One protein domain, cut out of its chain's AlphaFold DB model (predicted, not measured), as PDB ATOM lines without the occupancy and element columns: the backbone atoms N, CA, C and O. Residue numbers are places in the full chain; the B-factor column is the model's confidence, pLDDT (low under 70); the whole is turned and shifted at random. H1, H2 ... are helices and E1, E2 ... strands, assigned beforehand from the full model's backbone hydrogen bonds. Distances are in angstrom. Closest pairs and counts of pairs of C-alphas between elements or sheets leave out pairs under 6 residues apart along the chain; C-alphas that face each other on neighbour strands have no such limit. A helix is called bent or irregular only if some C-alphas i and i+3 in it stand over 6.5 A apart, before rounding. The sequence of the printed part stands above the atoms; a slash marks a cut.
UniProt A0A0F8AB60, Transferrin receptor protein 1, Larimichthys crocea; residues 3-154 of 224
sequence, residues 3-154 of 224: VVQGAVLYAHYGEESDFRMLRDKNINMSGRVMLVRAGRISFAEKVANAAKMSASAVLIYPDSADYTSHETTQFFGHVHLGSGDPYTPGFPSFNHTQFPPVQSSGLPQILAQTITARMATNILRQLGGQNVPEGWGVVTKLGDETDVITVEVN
ATOM      1  N   VAL A   3     314.046 314.838 156.136       93.94
ATOM      2  CA  VAL A   3     312.591 314.694 156.053       93.94
ATOM      3  C   VAL A   3     312.156 315.169 154.679       93.94
ATOM      4  O   VAL A   3     312.555 316.244 154.234       93.94
ATOM      5  N   VAL A   4     311.342 314.361 154.015       95.69
ATOM      6  CA  VAL A   4     310.759 314.664 152.711       95.69
ATOM      7  C   VAL A   4     309.268 314.381 152.779       95.69
ATOM      8  O   VAL A   4     308.852 313.365 153.332       95.69
ATOM      9  N   GLN A   5     308.466 315.260 152.190       96.56
ATOM     10  CA  GLN A   5     307.040 315.045 151.992       96.56
ATOM     11  C   GLN A   5     306.756 314.982 150.492       96.56
ATOM     12  O   GLN A   5     307.257 315.810 149.734       96.56
ATOM     13  N   GLY A   6     305.971 313.999 150.060       96.81
ATOM     14  CA  GLY A   6     305.633 313.848 148.650       96.81
ATOM     15  C   GLY A   6     304.491 312.871 148.416       96.81
ATOM     16  O   GLY A   6     304.221 311.994 149.238       96.81
ATOM     17  N   ALA A   7     303.825 313.037 147.277       97.94
ATOM     18  CA  ALA A   7     302.781 312.130 146.826       97.94
ATOM     19  C   ALA A   7     303.373 310.761 146.466       97.94
ATOM     20  O   ALA A   7     304.353 310.689 145.717       97.94
ATOM     21  N   VAL A   8     302.778 309.681 146.965       98.25
ATOM     22  CA  VAL A   8     303.212 308.308 146.688       98.25
ATOM     23  C   VAL A   8     302.889 307.944 145.252       98.25
ATOM     24  O   VAL A   8     301.777 308.180 144.791       98.25
ATOM     25  N   LEU A   9     303.846 307.339 144.557       98.19
ATOM     26  CA  LEU A   9     303.642 306.731 143.249       98.19
ATOM     27  C   LEU A   9     304.125 305.282 143.283       98.19
ATOM     28  O   LEU A   9     305.297 305.018 143.559       98.19
ATOM     29  N   TYR A  10     303.240 304.338 142.983       98.12
ATOM     30  CA  TYR A  10     303.613 302.943 142.797       98.12
ATOM     31  C   TYR A  10     304.387 302.777 141.485       98.12
ATOM     32  O   TYR A  10     303.890 303.113 140.411       98.12
ATOM     33  N   ALA A  11     305.607 302.250 141.581       97.69
ATOM     34  CA  ALA A  11     306.538 302.118 140.460       97.69
ATOM     35  C   ALA A  11     307.039 300.674 140.273       97.69
ATOM     36  O   ALA A  11     308.160 300.457 139.817       97.69
ATOM     37  N   HIS A  12     306.207 299.685 140.626       97.31
ATOM     38  CA  HIS A  12     306.465 298.259 140.391       97.31
ATOM     39  C   HIS A  12     307.820 297.799 140.958       97.31
ATOM     40  O   HIS A  12     308.010 297.924 142.165       97.31
ATOM     41  N   TYR A  13     308.762 297.278 140.163       97.62
ATOM     42  CA  TYR A  13     310.094 296.897 140.658       97.62
ATOM     43  C   TYR A  13     311.122 298.034 140.547       97.62
ATOM     44  O   TYR A  13     312.280 297.830 140.910       97.62
ATOM     45  N   GLY A  14     310.749 299.234 140.103       97.94
ATOM     46  CA  GLY A  14     311.680 300.356 139.942       97.94
ATOM     47  C   GLY A  14     312.723 300.122 138.842       97.94
ATOM     48  O   GLY A  14     313.821 300.686 138.891       97.94
ATOM     49  N   GLU A  15     312.411 299.264 137.870       98.06
ATOM     50  CA  GLU A  15     313.245 299.052 136.689       98.06
ATOM     51  C   GLU A  15     313.175 300.284 135.771       98.06
ATOM     52  O   GLU A  15     312.197 301.034 135.771       98.06
ATOM     53  N   GLU A  16     314.183 300.505 134.922       97.38
ATOM     54  CA  GLU A  16     314.124 301.610 133.951       97.38
ATOM     55  C   GLU A  16     312.935 301.473 132.982       97.38
ATOM     56  O   GLU A  16     312.424 302.471 132.474       97.38
ATOM     57  N   SER A  17     312.478 300.246 132.709       97.25
ATOM     58  CA  SER A  17     311.247 299.984 131.954       97.25
ATOM     59  C   SER A  17     309.992 300.432 132.698       97.25
ATOM     60  O   SER A  17     309.081 300.954 132.059       97.25
ATOM     61  N   ASP A  18     309.951 300.284 134.025       97.81
ATOM     62  CA  ASP A  18     308.805 300.700 134.835       97.81
ATOM     63  C   ASP A  18     308.632 302.221 134.770       97.81
ATOM     64  O   ASP A  18     307.551 302.723 134.463       97.81
ATOM     65  N   PHE A  19     309.725 302.969 134.942       97.81
ATOM     66  CA  PHE A  19     309.704 304.430 134.829       97.81
ATOM     67  C   PHE A  19     309.405 304.927 133.407       97.81
ATOM     68  O   PHE A  19     308.756 305.962 133.246       97.81
ATOM     69  N   ARG A  20     309.831 304.195 132.366       97.06
ATOM     70  CA  ARG A  20     309.442 304.489 130.976       97.06
ATOM     71  C   ARG A  20     307.935 304.336 130.771       97.06
ATOM     72  O   ARG A  20     307.313 305.272 130.287       97.06
ATOM     73  N   MET A  21     307.337 303.240 131.243       96.12
ATOM     74  CA  MET A  21     305.882 303.032 131.164       96.12
ATOM     75  C   MET A  21     305.085 304.139 131.874       96.12
ATOM     76  O   MET A  21     304.045 304.572 131.375       96.12
ATOM     77  N   LEU A  22     305.569 304.625 133.022       96.38
ATOM     78  CA  LEU A  22     304.947 305.748 133.735       96.38
ATOM     79  C   LEU A  22     305.063 307.063 132.949       96.38
ATOM     80  O   LEU A  22     304.095 307.821 132.863       96.38
ATOM     81  N   ARG A  23     306.223 307.316 132.334       95.38
ATOM     82  CA  ARG A  23     306.445 308.488 131.479       95.38
ATOM     83  C   ARG A  23     305.542 308.473 130.247       95.38
ATOM     84  O   ARG A  23     304.944 309.498 129.941       95.38
ATOM     85  N   ASP A  24     305.396 307.323 129.592       95.00
ATOM     86  CA  ASP A  24     304.543 307.160 128.408       95.00
ATOM     87  C   ASP A  24     303.054 307.388 128.736       95.00
ATOM     88  O   ASP A  24     302.273 307.816 127.888       95.00
ATOM     89  N   LYS A  25     302.662 307.179 130.001       93.31
ATOM     90  CA  LYS A  25     301.344 307.531 130.556       93.31
ATOM     91  C   LYS A  25     301.224 308.995 131.010       93.31
ATOM     92  O   LYS A  25     300.215 309.360 131.610       93.31
ATOM     93  N   ASN A  26     302.220 309.839 130.726       94.12
ATOM     94  CA  ASN A  26     302.297 311.243 131.143       94.12
ATOM     95  C   ASN A  26     302.211 311.448 132.667       94.12
ATOM     96  O   ASN A  26     301.646 312.433 133.141       94.12
ATOM     97  N   ILE A  27     302.766 310.521 133.452       95.06
ATOM     98  CA  ILE A  27     302.797 310.638 134.913       95.06
ATOM     99  C   ILE A  27     304.042 311.414 135.337       95.06
ATOM    100  O   ILE A  27     305.172 311.010 135.055       95.06
ATOM    101  N   ASN A  28     303.837 312.511 136.067       94.75
ATOM    102  CA  ASN A  28     304.929 313.251 136.681       94.75
ATOM    103  C   ASN A  28     305.462 312.499 137.913       94.75
ATOM    104  O   ASN A  28     304.712 312.176 138.837       94.75
ATOM    105  N   MET A  29     306.766 312.224 137.917       96.69
ATOM    106  CA  MET A  29     307.484 311.521 138.991       96.69
ATOM    107  C   MET A  29     308.312 312.473 139.865       96.69
ATOM    108  O   MET A  29     308.763 312.086 140.943       96.69
ATOM    109  N   SER A  30     308.499 313.717 139.417       97.56
ATOM    110  CA  SER A  30     309.333 314.698 140.103       97.56
ATOM    111  C   SER A  30     308.750 315.047 141.471       97.56
ATOM    112  O   SER A  30     307.562 315.335 141.594       97.56
ATOM    113  N   GLY A  31     309.584 315.028 142.512       97.44
ATOM    114  CA  GLY A  31     309.189 315.330 143.889       97.44
ATOM    115  C   GLY A  31     308.356 314.244 144.583       97.44
ATOM    116  O   GLY A  31     308.042 314.383 145.766       97.44
ATOM    117  N   ARG A  32     308.011 313.150 143.893       98.12
ATOM    118  CA  ARG A  32     307.160 312.079 144.432       98.12
ATOM    119  C   ARG A  32     307.956 311.021 145.189       98.12
ATOM    120  O   ARG A  32     309.149 310.831 144.948       98.12
ATOM    121  N   VAL A  33     307.268 310.303 146.075       98.62
ATOM    122  CA  VAL A  33     307.835 309.164 146.803       98.62
ATOM    123  C   VAL A  33     307.521 307.881 146.045       98.62
ATOM    124  O   VAL A  33     306.359 307.509 145.902       98.62
ATOM    125  N   MET A  34     308.547 307.199 145.545       98.62
ATOM    126  CA  MET A  34     308.368 305.957 144.792       98.62
ATOM    127  C   MET A  34     308.150 304.790 145.749       98.62
ATOM    128  O   MET A  34     309.011 304.508 146.578       98.62
ATOM    129  N   LEU A  35     307.038 304.075 145.611       98.50
ATOM    130  CA  LEU A  35     306.812 302.799 146.283       98.50
ATOM    131  C   LEU A  35     307.162 301.661 145.321       98.50
ATOM    132  O   LEU A  35     306.522 301.509 144.279       98.50
ATOM    133  N   VAL A  36     308.175 300.867 145.670       98.25
ATOM    134  CA  VAL A  36     308.713 299.802 144.814       98.25
ATOM    135  C   VAL A  36     308.840 298.473 145.551       98.25
ATOM    136  O   VAL A  36     309.157 298.403 146.739       98.25
ATOM    137  N   ARG A  37     308.640 297.392 144.806       96.81
ATOM    138  CA  ARG A  37     308.848 296.014 145.239       96.81
ATOM    139  C   ARG A  37     310.339 295.708 145.301       96.81
ATOM    140  O   ARG A  37     311.126 296.159 144.463       96.81
ATOM    141  N   ALA A  38     310.736 294.911 146.277       96.75
ATOM    142  CA  ALA A  38     312.047 294.284 146.313       96.75
ATOM    143  C   ALA A  38     312.187 293.212 145.214       96.75
ATOM    144  O   ALA A  38     311.194 292.664 144.752       96.75
ATOM    145  N   GLY A  39     313.422 292.915 144.796       94.69
ATOM    146  CA  GLY A  39     313.715 291.911 143.764       94.69
ATOM    147  C   GLY A  39     313.966 292.495 142.367       94.69
ATOM    148  O   GLY A  39     313.920 293.712 142.183       94.69
ATOM    149  N   ARG A  40     314.243 291.616 141.394       95.50
ATOM    150  CA  ARG A  40     314.680 291.883 140.000       95.50
ATOM    151  C   ARG A  40     316.001 292.642 139.839       95.50
ATOM    152  O   ARG A  40     316.909 292.129 139.201       95.50
ATOM    153  N   ILE A  41     316.112 293.811 140.456       97.56
ATOM    154  CA  ILE A  41     317.307 294.663 140.477       97.56
ATOM    155  C   ILE A  41     317.694 295.002 141.922       97.56
ATOM    156  O   ILE A  41     316.885 294.864 142.850       97.56
ATOM    157  N   SER A  42     318.931 295.446 142.133       97.12
ATOM    158  CA  SER A  42     319.424 295.836 143.457       97.12
ATOM    159  C   SER A  42     318.700 297.075 143.995       97.12
ATOM    160  O   SER A  42     318.119 297.868 143.252       97.12
ATOM    161  N   PHE A  43     318.734 297.286 145.314       97.62
ATOM    162  CA  PHE A  43     318.082 298.461 145.906       97.62
ATOM    163  C   PHE A  43     318.806 299.745 145.501       97.62
ATOM    164  O   PHE A  43     318.158 300.763 145.272       97.62
ATOM    165  N   ALA A  44     320.130 299.679 145.355       97.50
ATOM    166  CA  ALA A  44     320.936 300.769 144.828       97.50
ATOM    167  C   ALA A  44     320.476 301.190 143.422       97.50
ATOM    168  O   ALA A  44     320.290 302.378 143.173       97.50
ATOM    169  N   GLU A  45     320.206 300.233 142.527       97.81
ATOM    170  CA  GLU A  45     319.686 300.525 141.185       97.81
ATOM    171  C   GLU A  45     318.279 301.130 141.227       97.81
ATOM    172  O   GLU A  45     318.029 302.113 140.534       97.81
ATOM    173  N   LYS A  46     317.378 300.615 142.078       98.50
ATOM    174  CA  LYS A  46     316.031 301.197 142.262       98.50
ATOM    175  C   LYS A  46     316.116 302.668 142.661       98.50
ATOM    176  O   LYS A  46     315.440 303.514 142.078       98.50
ATOM    177  N   VAL A  47     316.967 302.973 143.643       98.12
ATOM    178  CA  VAL A  47     317.166 304.336 144.149       98.12
ATOM    179  C   VAL A  47     317.810 305.227 143.090       98.12
ATOM    180  O   VAL A  47     317.342 306.343 142.874       98.12
ATOM    181  N   ALA A  48     318.823 304.736 142.374       97.88
ATOM    182  CA  ALA A  48     319.462 305.479 141.294       97.88
ATOM    183  C   ALA A  48     318.489 305.783 140.143       97.88
ATOM    184  O   ALA A  48     318.459 306.903 139.634       97.88
ATOM    185  N   ASN A  49     317.652 304.818 139.755       98.25
ATOM    186  CA  ASN A  49     316.656 305.000 138.702       98.25
ATOM    187  C   ASN A  49     315.567 305.998 139.108       98.25
ATOM    188  O   ASN A  49     315.234 306.884 138.322       98.25
ATOM    189  N   ALA A  50     315.071 305.922 140.344       98.31
ATOM    190  CA  ALA A  50     314.123 306.897 140.876       98.31
ATOM    191  C   ALA A  50     314.734 308.311 140.946       98.31
ATOM    192  O   ALA A  50     314.088 309.286 140.561       98.31
ATOM    193  N   ALA A  51     316.002 308.429 141.356       97.88
ATOM    194  CA  ALA A  51     316.715 309.704 141.394       97.88
ATOM    195  C   ALA A  51     316.857 310.336 139.997       97.88
ATOM    196  O   ALA A  51     316.644 311.539 139.853       97.88
ATOM    197  N   LYS A  52     317.112 309.539 138.943       97.12
ATOM    198  CA  LYS A  52     317.108 310.022 137.542       97.12
ATOM    199  C   LYS A  52     315.763 310.646 137.144       97.12
ATOM    200  O   LYS A  52     315.729 311.507 136.269       97.12
ATOM    201  N   MET A  53     314.658 310.215 137.758       97.38
ATOM    202  CA  MET A  53     313.313 310.759 137.526       97.38
ATOM    203  C   MET A  53     312.973 311.946 138.444       97.38
ATOM    204  O   MET A  53     311.825 312.384 138.470       97.38
ATOM    205  N   SER A  54     313.950 312.479 139.189       97.38
ATOM    206  CA  SER A  54     313.763 313.548 140.182       97.38
ATOM    207  C   SER A  54     312.778 313.188 141.304       97.38
ATOM    208  O   SER A  54     312.147 314.074 141.881       97.38
ATOM    209  N   ALA A  55     312.629 311.897 141.624       98.06
ATOM    210  CA  ALA A  55     311.870 311.462 142.795       98.06
ATOM    211  C   ALA A  55     312.510 311.992 144.087       98.06
ATOM    212  O   ALA A  55     313.710 312.251 144.137       98.06
ATOM    213  N   SER A  56     311.721 312.139 145.147       97.56
ATOM    214  CA  SER A  56     312.187 312.712 146.414       97.56
ATOM    215  C   SER A  56     312.591 311.651 147.444       97.56
ATOM    216  O   SER A  56     313.501 311.871 148.248       97.56
ATOM    217  N   ALA A  57     311.963 310.474 147.393       98.31
ATOM    218  CA  ALA A  57     312.315 309.320 148.211       98.31
ATOM    219  C   ALA A  57     311.886 307.998 147.554       98.31
ATOM    220  O   ALA A  57     311.054 307.982 146.644       98.31
ATOM    221  N   VAL A  58     312.420 306.882 148.051       98.56
ATOM    222  CA  VAL A  58     312.045 305.519 147.656       98.56
ATOM    223  C   VAL A  58     311.700 304.686 148.886       98.56
ATOM    224  O   VAL A  58     312.487 304.585 149.827       98.56
ATOM    225  N   LEU A  59     310.539 304.041 148.849       98.44
ATOM    226  CA  LEU A  59     310.122 303.019 149.796       98.44
ATOM    227  C   LEU A  59     310.202 301.647 149.134       98.44
ATOM    228  O   LEU A  59     309.579 301.425 148.098       98.44
ATOM    229  N   ILE A  60     310.959 300.729 149.733       98.44
ATOM    230  CA  ILE A  60     311.193 299.384 149.188       98.44
ATOM    231  C   ILE A  60     310.535 298.355 150.101       98.44
ATOM    232  O   ILE A  60     310.827 298.332 151.297       98.44
ATOM    233  N   TYR A  61     309.679 297.488 149.564       97.12
ATOM    234  CA  TYR A  61     308.980 296.483 150.371       97.12
ATOM    235  C   TYR A  61     309.095 295.063 149.795       97.12
ATOM    236  O   TYR A  61     309.123 294.900 148.573       97.12
ATOM    237  N   PRO A  62     309.160 294.024 150.648       96.00
ATOM    238  CA  PRO A  62     309.101 292.638 150.206       96.00
ATOM    239  C   PRO A  62     307.645 292.278 149.898       96.00
ATOM    240  O   PRO A  62     306.817 292.155 150.799       96.00
ATOM    241  N   ASP A  63     307.310 292.164 148.618       93.12
ATOM    242  CA  ASP A  63     305.954 291.826 148.198       93.12
ATOM    243  C   ASP A  63     305.664 290.333 148.403       93.12
ATOM    244  O   ASP A  63     306.518 289.489 148.131       93.12
ATOM    245  N   SER A  64     304.456 289.995 148.861       89.69
ATOM    246  CA  SER A  64     304.074 288.613 149.169       89.69
ATOM    247  C   SER A  64     304.007 287.700 147.944       89.69
ATOM    248  O   SER A  64     304.064 286.483 148.108       89.69
ATOM    249  N   ALA A  65     303.921 288.250 146.726       89.06
ATOM    250  CA  ALA A  65     304.009 287.430 145.518       89.06
ATOM    251  C   ALA A  65     305.444 286.948 145.228       89.06
ATOM    252  O   ALA A  65     305.610 285.952 144.530       89.06
ATOM    253  N   ASP A  66     306.463 287.634 145.763       90.56
ATOM    254  CA  ASP A  66     307.880 287.311 145.540       90.56
ATOM    255  C   ASP A  66     308.563 286.740 146.792       90.56
ATOM    256  O   ASP A  66     309.534 285.991 146.693       90.56
ATOM    257  N   TYR A  67     308.067 287.094 147.981       89.88
ATOM    258  CA  TYR A  67     308.669 286.746 149.263       89.88
ATOM    259  C   TYR A  67     307.675 286.027 150.172       89.88
ATOM    260  O   TYR A  67     306.636 286.562 150.555       89.88
ATOM    261  N   THR A  68     308.054 284.833 150.624       87.00
ATOM    262  CA  THR A  68     307.333 284.079 151.657       87.00
ATOM    263  C   THR A  68     307.846 284.470 153.045       87.00
ATOM    264  O   THR A  68     308.544 283.702 153.708       87.00
ATOM    265  N   SER A  69     307.561 285.696 153.480       82.19
ATOM    266  CA  SER A  69     307.924 286.196 154.815       82.19
ATOM    267  C   SER A  69     306.706 286.724 155.562       82.19
ATOM    268  O   SER A  69     305.733 287.149 154.943       82.19
ATOM    269  N   HIS A  70     306.765 286.745 156.897       87.81
ATOM    270  CA  HIS A  70     305.723 287.390 157.693       87.81
ATOM    271  C   HIS A  70     305.595 288.870 157.316       87.81
ATOM    272  O   HIS A  70     306.588 289.565 157.107       87.81
ATOM    273  N   GLU A  71     304.363 289.379 157.282       89.38
ATOM    274  CA  GLU A  71     304.091 290.734 156.787       89.38
ATOM    275  C   GLU A  71     304.751 291.846 157.614       89.38
ATOM    276  O   GLU A  71     304.862 292.980 157.151       89.38
ATOM    277  N   THR A  72     305.156 291.536 158.846       91.94
ATOM    278  CA  THR A  72     305.806 292.445 159.797       91.94
ATOM    279  C   THR A  72     307.321 292.292 159.844       91.94
ATOM    280  O   THR A  72     307.976 293.031 160.580       91.94
ATOM    281  N   THR A  73     307.890 291.352 159.083       90.12
ATOM    282  CA  THR A  73     309.334 291.133 159.040       90.12
ATOM    283  C   THR A  73     310.028 292.398 158.548       90.12
ATOM    284  O   THR A  73     309.723 292.921 157.475       90.12
ATOM    285  N   GLN A  74     310.966 292.899 159.355       89.12
ATOM    286  CA  GLN A  74     311.830 293.996 158.941       89.12
ATOM    287  C   GLN A  74     312.747 293.529 157.819       89.12
ATOM    288  O   GLN A  74     313.307 292.434 157.861       89.12
ATOM    289  N   PHE A  75     312.891 294.387 156.821       89.06
ATOM    290  CA  PHE A  75     313.627 294.085 155.612       89.06
ATOM    291  C   PHE A  75     314.822 295.023 155.513       89.06
ATOM    292  O   PHE A  75     314.685 296.218 155.762       89.06
ATOM    293  N   PHE A  76     315.995 294.492 155.185       90.00
ATOM    294  CA  PHE A  76     317.239 295.256 155.130       90.00
ATOM    295  C   PHE A  76     317.830 295.177 153.728       90.00
ATOM    296  O   PHE A  76     317.724 294.151 153.058       90.00
ATOM    297  N   GLY A  77     318.473 296.254 153.292       90.62
ATOM    298  CA  GLY A  77     319.213 296.267 152.041       90.62
ATOM    299  C   GLY A  77     320.098 297.495 151.912       90.62
ATOM    300  O   GLY A  77     319.915 298.495 152.604       90.62
ATOM    301  N   HIS A  78     321.083 297.381 151.030       93.44
ATOM    302  CA  HIS A  78     322.085 298.405 150.786       93.44
ATOM    303  C   HIS A  78     321.759 299.199 149.520       93.44
ATOM    304  O   HIS A  78     321.338 298.628 148.515       93.44
ATOM    305  N   VAL A  79     321.969 300.514 149.571       96.12
ATOM    306  CA  VAL A  79     321.588 301.451 148.501       96.12
ATOM    307  C   VAL A  79     322.771 302.199 147.885       96.12
ATOM    308  O   VAL A  79     322.553 303.083 147.064       96.12
ATOM    309  N   HIS A  80     324.016 301.868 148.244       95.81
ATOM    310  CA  HIS A  80     325.175 302.419 147.536       95.81
ATOM    311  C   HIS A  80     325.468 301.599 146.276       95.81
ATOM    312  O   HIS A  80     325.666 300.385 146.320       95.81
ATOM    313  N   LEU A  81     325.423 302.299 145.143       93.62
ATOM    314  CA  LEU A  81     325.651 301.798 143.794       93.62
ATOM    315  C   LEU A  81     327.158 301.750 143.523       93.62
ATOM    316  O   LEU A  81     327.706 302.515 142.732       93.62
ATOM    317  N   GLY A  82     327.840 300.893 144.270       91.12
ATOM    318  CA  GLY A  82     329.280 300.720 144.223       91.12
ATOM    319  C   GLY A  82     329.706 299.525 145.064       91.12
ATOM    320  O   GLY A  82     328.878 298.743 145.526       91.12
ATOM    321  N   SER A  83     331.013 299.378 145.245       90.19
ATOM    322  CA  SER A  83     331.600 298.317 146.058       90.19
ATOM    323  C   SER A  83     332.664 298.895 146.982       90.19
ATOM    324  O   SER A  83     333.307 299.890 146.644       90.19
ATOM    325  N   GLY A  84     332.849 298.253 148.133       91.06
ATOM    326  CA  GLY A  84     333.801 298.677 149.151       91.06
ATOM    327  C   GLY A  84     333.341 299.901 149.941       91.06
ATOM    328  O   GLY A  84     332.156 300.230 149.994       91.06
ATOM    329  N   ASP A  85     334.301 300.553 150.588       92.06
ATOM    330  CA  ASP A  85     334.062 301.757 151.375       92.06
ATOM    331  C   ASP A  85     333.669 302.935 150.457       92.06
ATOM    332  O   ASP A  85     334.434 303.307 149.560       92.06
ATOM    333  N   PRO A  86     332.492 303.554 150.672       91.69
ATOM    334  CA  PRO A  86     332.017 304.654 149.844       91.69
ATOM    335  C   PRO A  86     332.855 305.936 149.960       91.69
ATOM    336  O   PRO A  86     332.579 306.869 149.214       91.69
ATOM    337  N   TYR A  87     333.842 306.022 150.854       89.94
ATOM    338  CA  TYR A  87     334.719 307.192 150.994       89.94
ATOM    339  C   TYR A  87     336.161 306.967 150.523       89.94
ATOM    340  O   TYR A  87     336.968 307.900 150.542       89.94
ATOM    341  N   THR A  88     336.490 305.759 150.063       89.12
ATOM    342  CA  THR A  88     337.810 305.420 149.503       89.12
ATOM    343  C   THR A  88     337.685 304.606 148.206       89.12
ATOM    344  O   THR A  88     338.254 303.525 148.067       89.12
ATOM    345  N   PRO A  89     336.941 305.101 147.198       88.06
ATOM    346  CA  PRO A  89     336.742 304.359 145.957       88.06
ATOM    347  C   PRO A  89     338.083 304.083 145.259       88.06
ATOM    348  O   PRO A  89     338.812 305.003 144.895       88.06
ATOM    349  N   GLY A  90     338.396 302.801 145.062       86.31
ATOM    350  CA  GLY A  90     339.621 302.353 144.391       86.31
ATOM    351  C   GLY A  90     340.874 302.304 145.273       86.31
ATOM    352  O   GLY A  90     341.923 301.894 144.780       86.31
ATOM    353  N   PHE A  91     340.782 302.656 146.558       86.19
ATOM    354  CA  PHE A  91     341.913 302.637 147.488       86.19
ATOM    355  C   PHE A  91     341.542 301.938 148.800       86.19
ATOM    356  O   PHE A  91     340.383 301.957 149.202       86.19
ATOM    357  N   PRO A  92     342.495 301.317 149.512       87.62
ATOM    358  CA  PRO A  92     342.193 300.759 150.822       87.62
ATOM    359  C   PRO A  92     341.942 301.861 151.867       87.62
ATOM    360  O   PRO A  92     342.680 302.848 151.934       87.62
ATOM    361  N   SER A  93     340.946 301.654 152.729       86.69
ATOM    362  CA  SER A  93     340.609 302.551 153.839       86.69
ATOM    363  C   SER A  93     341.667 302.498 154.949       86.69
ATOM    364  O   SER A  93     341.643 301.616 155.808       86.69
ATOM    365  N   PHE A  94     342.605 303.448 154.956       78.00
ATOM    366  CA  PHE A  94     343.567 303.635 156.049       78.00
ATOM    367  C   PHE A  94     343.388 304.998 156.723       78.00
ATOM    368  O   PHE A  94     343.135 305.997 156.053       78.00
ATOM    369  N   ASN A  95     343.672 305.065 158.029       68.56
ATOM    370  CA  ASN A  95     343.724 306.326 158.787       68.56
ATOM    371  C   ASN A  95     344.773 307.323 158.264       68.56
ATOM    372  O   ASN A  95     344.796 308.464 158.711       68.56
ATOM    373  N   HIS A  96     345.701 306.888 157.409       57.19
ATOM    374  CA  HIS A  96     346.798 307.690 156.853       57.19
ATOM    375  C   HIS A  96     346.834 307.577 155.324       57.19
ATOM    376  O   HIS A  96     347.907 307.532 154.721       57.19
ATOM    377  N   THR A  97     345.673 307.466 154.673       58.16
ATOM    378  CA  THR A  97     345.646 307.600 153.214       58.16
ATOM    379  C   THR A  97     346.231 308.963 152.834       58.16
ATOM    380  O   THR A  97     345.888 309.995 153.406       58.16
ATOM    381  N   GLN A  98     347.165 308.966 151.878       60.78
ATOM    382  CA  GLN A  98     347.750 310.194 151.321       60.78
ATOM    383  C   GLN A  98     346.686 311.065 150.623       60.78
ATOM    384  O   GLN A  98     346.906 312.249 150.378       60.78
ATOM    385  N   PHE A  99     345.533 310.469 150.310       64.94
ATOM    386  CA  PHE A  99     344.410 311.103 149.644       64.94
ATOM    387  C   PHE A  99     343.303 311.420 150.653       64.94
ATOM    388  O   PHE A  99     342.950 310.549 151.448       64.94
ATOM    389  N   PRO A 100     342.727 312.634 150.625       68.88
ATOM    390  CA  PRO A 100     341.555 312.940 151.433       68.88
ATOM    391  C   PRO A 100     340.389 312.012 151.042       68.88
ATOM    392  O   PRO A 100     340.301 311.626 149.873       68.88
ATOM    393  N   PRO A 101     339.479 311.675 151.975       76.69
ATOM    394  CA  PRO A 101     338.284 310.901 151.661       76.69
ATOM    395  C   PRO A 101     337.511 311.522 150.493       76.69
ATOM    396  O   PRO A 101     337.212 312.718 150.504       76.69
ATOM    397  N   VAL A 102     337.175 310.708 149.492       83.19
ATOM    398  CA  VAL A 102     336.390 311.135 148.328       83.19
ATOM    399  C   VAL A 102     335.064 310.405 148.358       83.19
ATOM    400  O   VAL A 102     335.015 309.177 148.341       83.19
ATOM    401  N   GLN A 103     333.977 311.170 148.383       85.56
ATOM    402  CA  GLN A 103     332.633 310.617 148.373       85.56
ATOM    403  C   GLN A 103     332.368 309.878 147.052       85.56
ATOM    404  O   GLN A 103     332.439 310.459 145.969       85.56
ATOM    405  N   SER A 104     332.033 308.595 147.148       89.38
ATOM    406  CA  SER A 104     331.640 307.754 146.021       89.38
ATOM    407  C   SER A 104     330.415 308.335 145.317       89.38
ATOM    408  O   SER A 104     329.382 308.573 145.947       89.38
ATOM    409  N   SER A 105     330.485 308.443 143.988       89.31
ATOM    410  CA  SER A 105     329.352 308.832 143.135       89.31
ATOM    411  C   SER A 105     328.169 307.860 143.219       89.31
ATOM    412  O   SER A 105     327.051 308.221 142.866       89.31
ATOM    413  N   GLY A 106     328.399 306.637 143.705       92.12
ATOM    414  CA  GLY A 106     327.355 305.640 143.929       92.12
ATOM    415  C   GLY A 106     326.507 305.859 145.188       92.12
ATOM    416  O   GLY A 106     325.591 305.076 145.429       92.12
ATOM    417  N   LEU A 107     326.824 306.831 146.051       93.69
ATOM    418  CA  LEU A 107     325.998 307.095 147.235       93.69
ATOM    419  C   LEU A 107     324.620 307.647 146.820       93.69
ATOM    420  O   LEU A 107     324.540 308.454 145.887       93.69
ATOM    421  N   PRO A 108     323.533 307.234 147.500       94.00
ATOM    422  CA  PRO A 108     322.184 307.647 147.136       94.00
ATOM    423  C   PRO A 108     322.018 309.163 147.292       94.00
ATOM    424  O   PRO A 108     322.416 309.742 148.300       94.00
ATOM    425  N   GLN A 109     321.402 309.793 146.292       93.06
ATOM    426  CA  GLN A 109     321.131 311.239 146.272       93.06
ATOM    427  C   GLN A 109     319.745 311.598 146.828       93.06
ATOM    428  O   GLN A 109     319.440 312.767 147.039       93.06
ATOM    429  N   ILE A 110     318.899 310.591 147.053       96.69
ATOM    430  CA  ILE A 110     317.529 310.727 147.555       96.69
ATOM    431  C   ILE A 110     317.324 309.775 148.731       96.69
ATOM    432  O   ILE A 110     318.088 308.820 148.907       96.69
ATOM    433  N   LEU A 111     316.290 310.017 149.538       97.12
ATOM    434  CA  LEU A 111     315.999 309.146 150.675       97.12
ATOM    435  C   LEU A 111     315.566 307.760 150.216       97.12
ATOM    436  O   LEU A 111     314.830 307.610 149.245       97.12
ATOM    437  N   ALA A 112     315.996 306.744 150.952       97.19
ATOM    438  CA  ALA A 112     315.598 305.370 150.721       97.19
ATOM    439  C   ALA A 112     315.313 304.696 152.059       97.19
ATOM    440  O   ALA A 112     316.122 304.786 152.984       97.19
ATOM    441  N   GLN A 113     314.173 304.020 152.153       97.50
ATOM    442  CA  GLN A 113     313.773 303.301 153.354       97.50
ATOM    443  C   GLN A 113     313.094 301.988 152.977       97.50
ATOM    444  O   GLN A 113     312.190 301.943 152.144       97.50
ATOM    445  N   THR A 114     313.511 300.900 153.613       97.25
ATOM    446  CA  THR A 114     312.779 299.640 153.537       97.25
ATOM    447  C   THR A 114     311.574 299.676 154.470       97.25
ATOM    448  O   THR A 114     311.651 300.177 155.593       97.25
ATOM    449  N   ILE A 115     310.451 299.127 154.024       97.19
ATOM    450  CA  ILE A 115     309.232 299.014 154.826       97.19
ATOM    451  C   ILE A 115     308.731 297.573 154.828       97.19
ATOM    452  O   ILE A 115     309.047 296.772 153.950       97.19
ATOM    453  N   THR A 116     307.941 297.236 155.842       96.94
ATOM    454  CA  THR A 116     307.317 295.912 155.947       96.94
ATOM    455  C   THR A 116     306.217 295.737 154.895       96.94
ATOM    456  O   THR A 116     305.593 296.720 154.476       96.94
ATOM    457  N   ALA A 117     305.920 294.494 154.508       95.81
ATOM    458  CA  ALA A 117     304.842 294.199 153.559       95.81
ATOM    459  C   ALA A 117     303.480 294.719 154.059       95.81
ATOM    460  O   ALA A 117     302.679 295.233 153.275       95.81
ATOM    461  N   ARG A 118     303.246 294.681 155.379       96.25
ATOM    462  CA  ARG A 118     302.044 295.242 156.012       96.25
ATOM    463  C   ARG A 118     301.931 296.753 155.801       96.25
ATOM    464  O   ARG A 118     300.855 297.249 155.481       96.25
ATOM    465  N   MET A 119     303.031 297.492 155.973       96.88
ATOM    466  CA  MET A 119     303.041 298.944 155.742       96.88
ATOM    467  C   MET A 119     302.785 299.270 154.272       96.88
ATOM    468  O   MET A 119     301.954 300.126 153.986       96.88
ATOM    469  N   ALA A 120     303.429 298.548 153.352       96.44
ATOM    470  CA  ALA A 120     303.194 298.718 151.922       96.44
ATOM    471  C   ALA A 120     301.735 298.437 151.547       96.44
ATOM    472  O   ALA A 120     301.116 299.241 150.863       96.44
ATOM    473  N   THR A 121     301.151 297.358 152.071       95.06
ATOM    474  CA  THR A 121     299.735 297.016 151.857       95.06
ATOM    475  C   THR A 121     298.801 298.127 152.333       95.06
ATOM    476  O   THR A 121     297.834 298.457 151.649       95.06
ATOM    477  N   ASN A 122     299.090 298.735 153.487       96.06
ATOM    478  CA  ASN A 122     298.300 299.854 153.999       96.06
ATOM    479  C   ASN A 122     298.390 301.090 153.096       96.06
ATOM    480  O   ASN A 122     297.365 301.724 152.866       96.06
ATOM    481  N   ILE A 123     299.578 301.397 152.562       96.94
ATOM    482  CA  ILE A 123     299.770 302.493 151.601       96.94
ATOM    483  C   ILE A 123     299.010 302.188 150.303       96.94
ATOM    484  O   ILE A 123     298.180 302.982 149.880       96.94
ATOM    485  N   LEU A 124     299.226 301.007 149.715       96.31
ATOM    486  CA  LEU A 124     298.625 300.584 148.444       96.31
ATOM    487  C   LEU A 124     297.091 300.619 148.462       96.31
ATOM    488  O   LEU A 124     296.480 300.962 147.457       96.31
ATOM    489  N   ARG A 125     296.464 300.285 149.598       95.12
ATOM    490  CA  ARG A 125     295.000 300.329 149.762       95.12
ATOM    491  C   ARG A 125     294.418 301.741 149.739       95.12
ATOM    492  O   ARG A 125     293.224 301.877 149.496       95.12
ATOM    493  N   GLN A 126     295.226 302.750 150.052       95.50
ATOM    494  CA  GLN A 126     294.795 304.147 150.098       95.50
ATOM    495  C   GLN A 126     295.054 304.876 148.781       95.50
ATOM    496  O   GLN A 126     294.441 305.912 148.565       95.50
ATOM    497  N   LEU A 127     295.903 304.325 147.902       96.56
ATOM    498  CA  LEU A 127     296.274 304.981 146.653       96.56
ATOM    499  C   LEU A 127     295.070 305.216 145.740       96.56
ATOM    500  O   LEU A 127     294.300 304.299 145.437       96.56
ATOM    501  N   GLY A 128     294.977 306.443 145.239       95.44
ATOM    502  CA  GLY A 128     294.041 306.882 144.220       95.44
ATOM    503  C   GLY A 128     294.650 306.942 142.815       95.44
ATOM    504  O   GLY A 128     295.558 306.197 142.430       95.44
ATOM    505  N   GLY A 129     294.106 307.839 141.996       92.75
ATOM    506  CA  GLY A 129     294.624 308.121 140.657       92.75
ATOM    507  C   GLY A 129     294.379 307.053 139.582       92.75
ATOM    508  O   GLY A 129     293.390 306.304 139.579       92.75
ATOM    509  N   GLN A 130     295.277 307.054 138.591       93.88
ATOM    510  CA  GLN A 130     295.184 306.214 137.397       93.88
ATOM    511  C   GLN A 130     295.428 304.735 137.710       93.88
ATOM    512  O   GLN A 130     296.105 304.384 138.679       93.88
ATOM    513  N   ASN A 131     294.896 303.866 136.850       94.88
ATOM    514  CA  ASN A 131     295.153 302.436 136.958       94.88
ATOM    515  C   ASN A 131     296.589 302.100 136.534       94.88
ATOM    516  O   ASN A 131     297.134 302.713 135.605       94.88
ATOM    517  N   VAL A 132     297.173 301.098 137.195       94.56
ATOM    518  CA  VAL A 132     298.509 300.585 136.858       94.56
ATOM    519  C   VAL A 132     298.576 300.075 135.406       94.56
ATOM    520  O   VAL A 132     297.547 299.703 134.836       94.56
ATOM    521  N   PRO A 133     299.765 300.064 134.771       93.31
ATOM    522  CA  PRO A 133     299.989 299.331 133.526       93.31
ATOM    523  C   PRO A 133     299.575 297.852 133.616       93.31
ATOM    524  O   PRO A 133     299.629 297.240 134.684       93.31
ATOM    525  N   GLU A 134     299.189 297.265 132.482       90.06
ATOM    526  CA  GLU A 134     298.875 295.836 132.410       90.06
ATOM    527  C   GLU A 134     300.084 294.982 132.829       90.06
ATOM    528  O   GLU A 134     301.234 295.305 132.534       90.06
ATOM    529  N   GLY A 135     299.825 293.884 133.544       87.44
ATOM    530  CA  GLY A 135     300.867 292.963 134.011       87.44
ATOM    531  C   GLY A 135     301.544 293.340 135.334       87.44
ATOM    532  O   GLY A 135     302.358 292.562 135.822       87.44
ATOM    533  N   TRP A 136     301.188 294.466 135.965       91.00
ATOM    534  CA  TRP A 136     301.745 294.900 137.264       91.00
ATOM    535  C   TRP A 136     301.095 294.234 138.496       91.00
ATOM    536  O   TRP A 136     301.319 294.649 139.638       91.00
ATOM    537  N   GLY A 137     300.318 293.170 138.276       82.50
ATOM    538  CA  GLY A 137     299.749 292.327 139.326       82.50
ATOM    539  C   GLY A 137     298.450 292.863 139.931       82.50
ATOM    540  O   GLY A 137     297.606 293.418 139.235       82.50
ATOM    541  N   VAL A 138     298.270 292.622 141.235       81.25
ATOM    542  CA  VAL A 138     297.008 292.846 141.975       81.25
ATOM    543  C   VAL A 138     296.795 294.316 142.361       81.25
ATOM    544  O   VAL A 138     295.674 294.722 142.667       81.25
ATOM    545  N   VAL A 139     297.853 295.133 142.348       87.69
ATOM    546  CA  VAL A 139     297.751 296.568 142.640       87.69
ATOM    547  C   VAL A 139     296.928 297.238 141.550       87.69
ATOM    548  O   VAL A 139     297.211 297.075 140.372       87.69
ATOM    549  N   THR A 140     295.912 298.006 141.930       90.00
ATOM    550  CA  THR A 140     294.995 298.622 140.963       90.00
ATOM    551  C   THR A 140     295.344 300.071 140.664       90.00
ATOM    552  O   THR A 140     295.099 300.530 139.552       90.00
ATOM    553  N   LYS A 141     295.925 300.788 141.630       96.19
ATOM    554  CA  LYS A 141     296.094 302.241 141.614       96.19
ATOM    555  C   LYS A 141     297.557 302.661 141.689       96.19
ATOM    556  O   LYS A 141     298.338 302.077 142.434       96.19
ATOM    557  N   LEU A 142     297.917 303.669 140.895       95.69
ATOM    558  CA  LEU A 142     299.274 304.218 140.848       95.69
ATOM    559  C   LEU A 142     299.548 305.221 141.969       95.69
ATOM    560  O   LEU A 142     300.698 305.365 142.365       95.69
ATOM    561  N   GLY A 143     298.518 305.883 142.486       95.88
ATOM    562  CA  GLY A 143     298.639 306.997 143.415       95.88
ATOM    563  C   GLY A 143     298.510 308.346 142.708       95.88
ATOM    564  O   GLY A 143     299.111 308.586 141.652       95.88
ATOM    565  N   ASP A 144     297.742 309.254 143.293       94.00
ATOM    566  CA  ASP A 144     297.544 310.628 142.831       94.00
ATOM    567  C   ASP A 144     298.321 311.650 143.675       94.00
ATOM    568  O   ASP A 144     299.079 311.302 144.577       94.00
ATOM    569  N   GLU A 145     298.196 312.931 143.331       94.38
ATOM    570  CA  GLU A 145     298.915 314.016 144.007       94.38
ATOM    571  C   GLU A 145     298.441 314.262 145.450       94.38
ATOM    572  O   GLU A 145     299.144 314.922 146.214       94.38
ATOM    573  N   THR A 146     297.278 313.727 145.837       95.44
ATOM    574  CA  THR A 146     296.715 313.861 147.188       95.44
ATOM    575  C   THR A 146     297.159 312.748 148.136       95.44
ATOM    576  O   THR A 146     297.086 312.929 149.353       95.44
ATOM    577  N   ASP A 147     297.715 311.653 147.604       96.56
ATOM    578  CA  ASP A 147     298.278 310.522 148.354       96.56
ATOM    579  C   ASP A 147     299.632 310.870 148.999       96.56
ATOM    580  O   ASP A 147     300.676 310.287 148.695       96.56
ATOM    581  N   VAL A 148     299.653 311.881 149.864       97.50
ATOM    582  CA  VAL A 148     300.880 312.452 150.422       97.50
ATOM    583  C   VAL A 148     301.344 311.689 151.657       97.50
ATOM    584  O   VAL A 148     300.589 311.493 152.609       97.50
ATOM    585  N   ILE A 149     302.631 311.342 151.686       97.44
ATOM    586  CA  ILE A 149     303.295 310.789 152.869       97.44
ATOM    587  C   ILE A 149     304.519 311.612 153.253       97.44
ATOM    588  O   ILE A 149     305.118 312.303 152.425       97.44
ATOM    589  N   THR A 150     304.919 311.477 154.514       97.62
ATOM    590  CA  THR A 150     306.176 312.013 155.036       97.62
ATOM    591  C   THR A 150     307.147 310.865 155.275       97.62
ATOM    592  O   THR A 150     306.823 309.905 155.974       97.62
ATOM    593  N   VAL A 151     308.341 310.969 154.697       97.56
ATOM    594  CA  VAL A 151     309.447 310.031 154.889       97.56
ATOM    595  C   VAL A 151     310.528 310.729 155.697       97.56
ATOM    596  O   VAL A 151     311.118 311.712 155.252       97.56
ATOM    597  N   GLU A 152     310.796 310.198 156.882       96.56
ATOM    598  CA  GLU A 152     311.858 310.662 157.766       96.56
ATOM    599  C   GLU A 152     312.908 309.560 157.921       96.56
ATOM    600  O   GLU A 152     312.598 308.446 158.346       96.56
ATOM    601  N   VAL A 153     314.159 309.873 157.567       95.19
ATOM    602  CA  VAL A 153     315.299 308.957 157.699       95.19
ATOM    603  C   VAL A 153     316.372 309.605 158.570       95.19
ATOM    604  O   VAL A 153     316.915 310.669 158.258       95.19
ATOM    605  N   ASN A 154     316.706 308.918 159.663       95.38
ATOM    606  CA  ASN A 154     317.640 309.380 160.693       95.38
ATOM    607  C   ASN A 154     318.892 308.496 160.792       95.38
ATOM    608  O   ASN A 154     319.435 308.281 161.874       95.38
TER     609      ASN A 154
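Overview. This is residues 3 to 154 of the 224 residues of the protein "Transferrin receptor protein 1" of Larimichthys crocea (UniProt A0A0F8AB60). With little regular structure, a small curled sheet has H2 over one face and H3 over the other, while a long loop sticks out around residues 87 to 101. The 152 printed residues run E1 H1 E2 H2 E3 E4 H3 E5, class mixed; the mixed sheet's order is E4 E3 E2 E1 E5. It is compact, radius of gyration of the C-alphas 16.7 A, spanning 55 by 35 by 27 A.

Arrangement. E4, residues 111 to 114, E3, 57 to 61, E2, 33 to 37, and E1, 3 to 10, are successive parallel neighbours; N 58 and O 111, 2.8 A, N 34 and O 57, 2.8 A, and N 9 and O 33, 2.9 A, are within hydrogen-bond range. E5, 148 to 153, is antiparallel to E1, with N 4 and O 151 at 2.9 A. In this folded sheet, bent into two leaves, E4 E3 face E1 E5. H2, 43 to 52, and H3, 117 to 126, are on opposite faces; closest to E3 are C-alphas Val 47 to Val 58, 6.3 A, and Ala 117 to Tyr 61, 5.7 A. H1, 16 to 24, is not on the sheet. Every O i to N i+4 pair is within range in H1 and H2, 5 of 6 in H3.

Along the chain. E1, 19.9 A long, begins at C-alpha 3 (312.591, 314.694, 156.053); E5, 16.5 A, ends at C-alpha 153 (315.299, 308.957, 157.699).

Size, cuts and confidence. The printed part has no cut; links E3 to E4 and H3 to E5 are long; pLDDT is under 70 at residues 95 to 100.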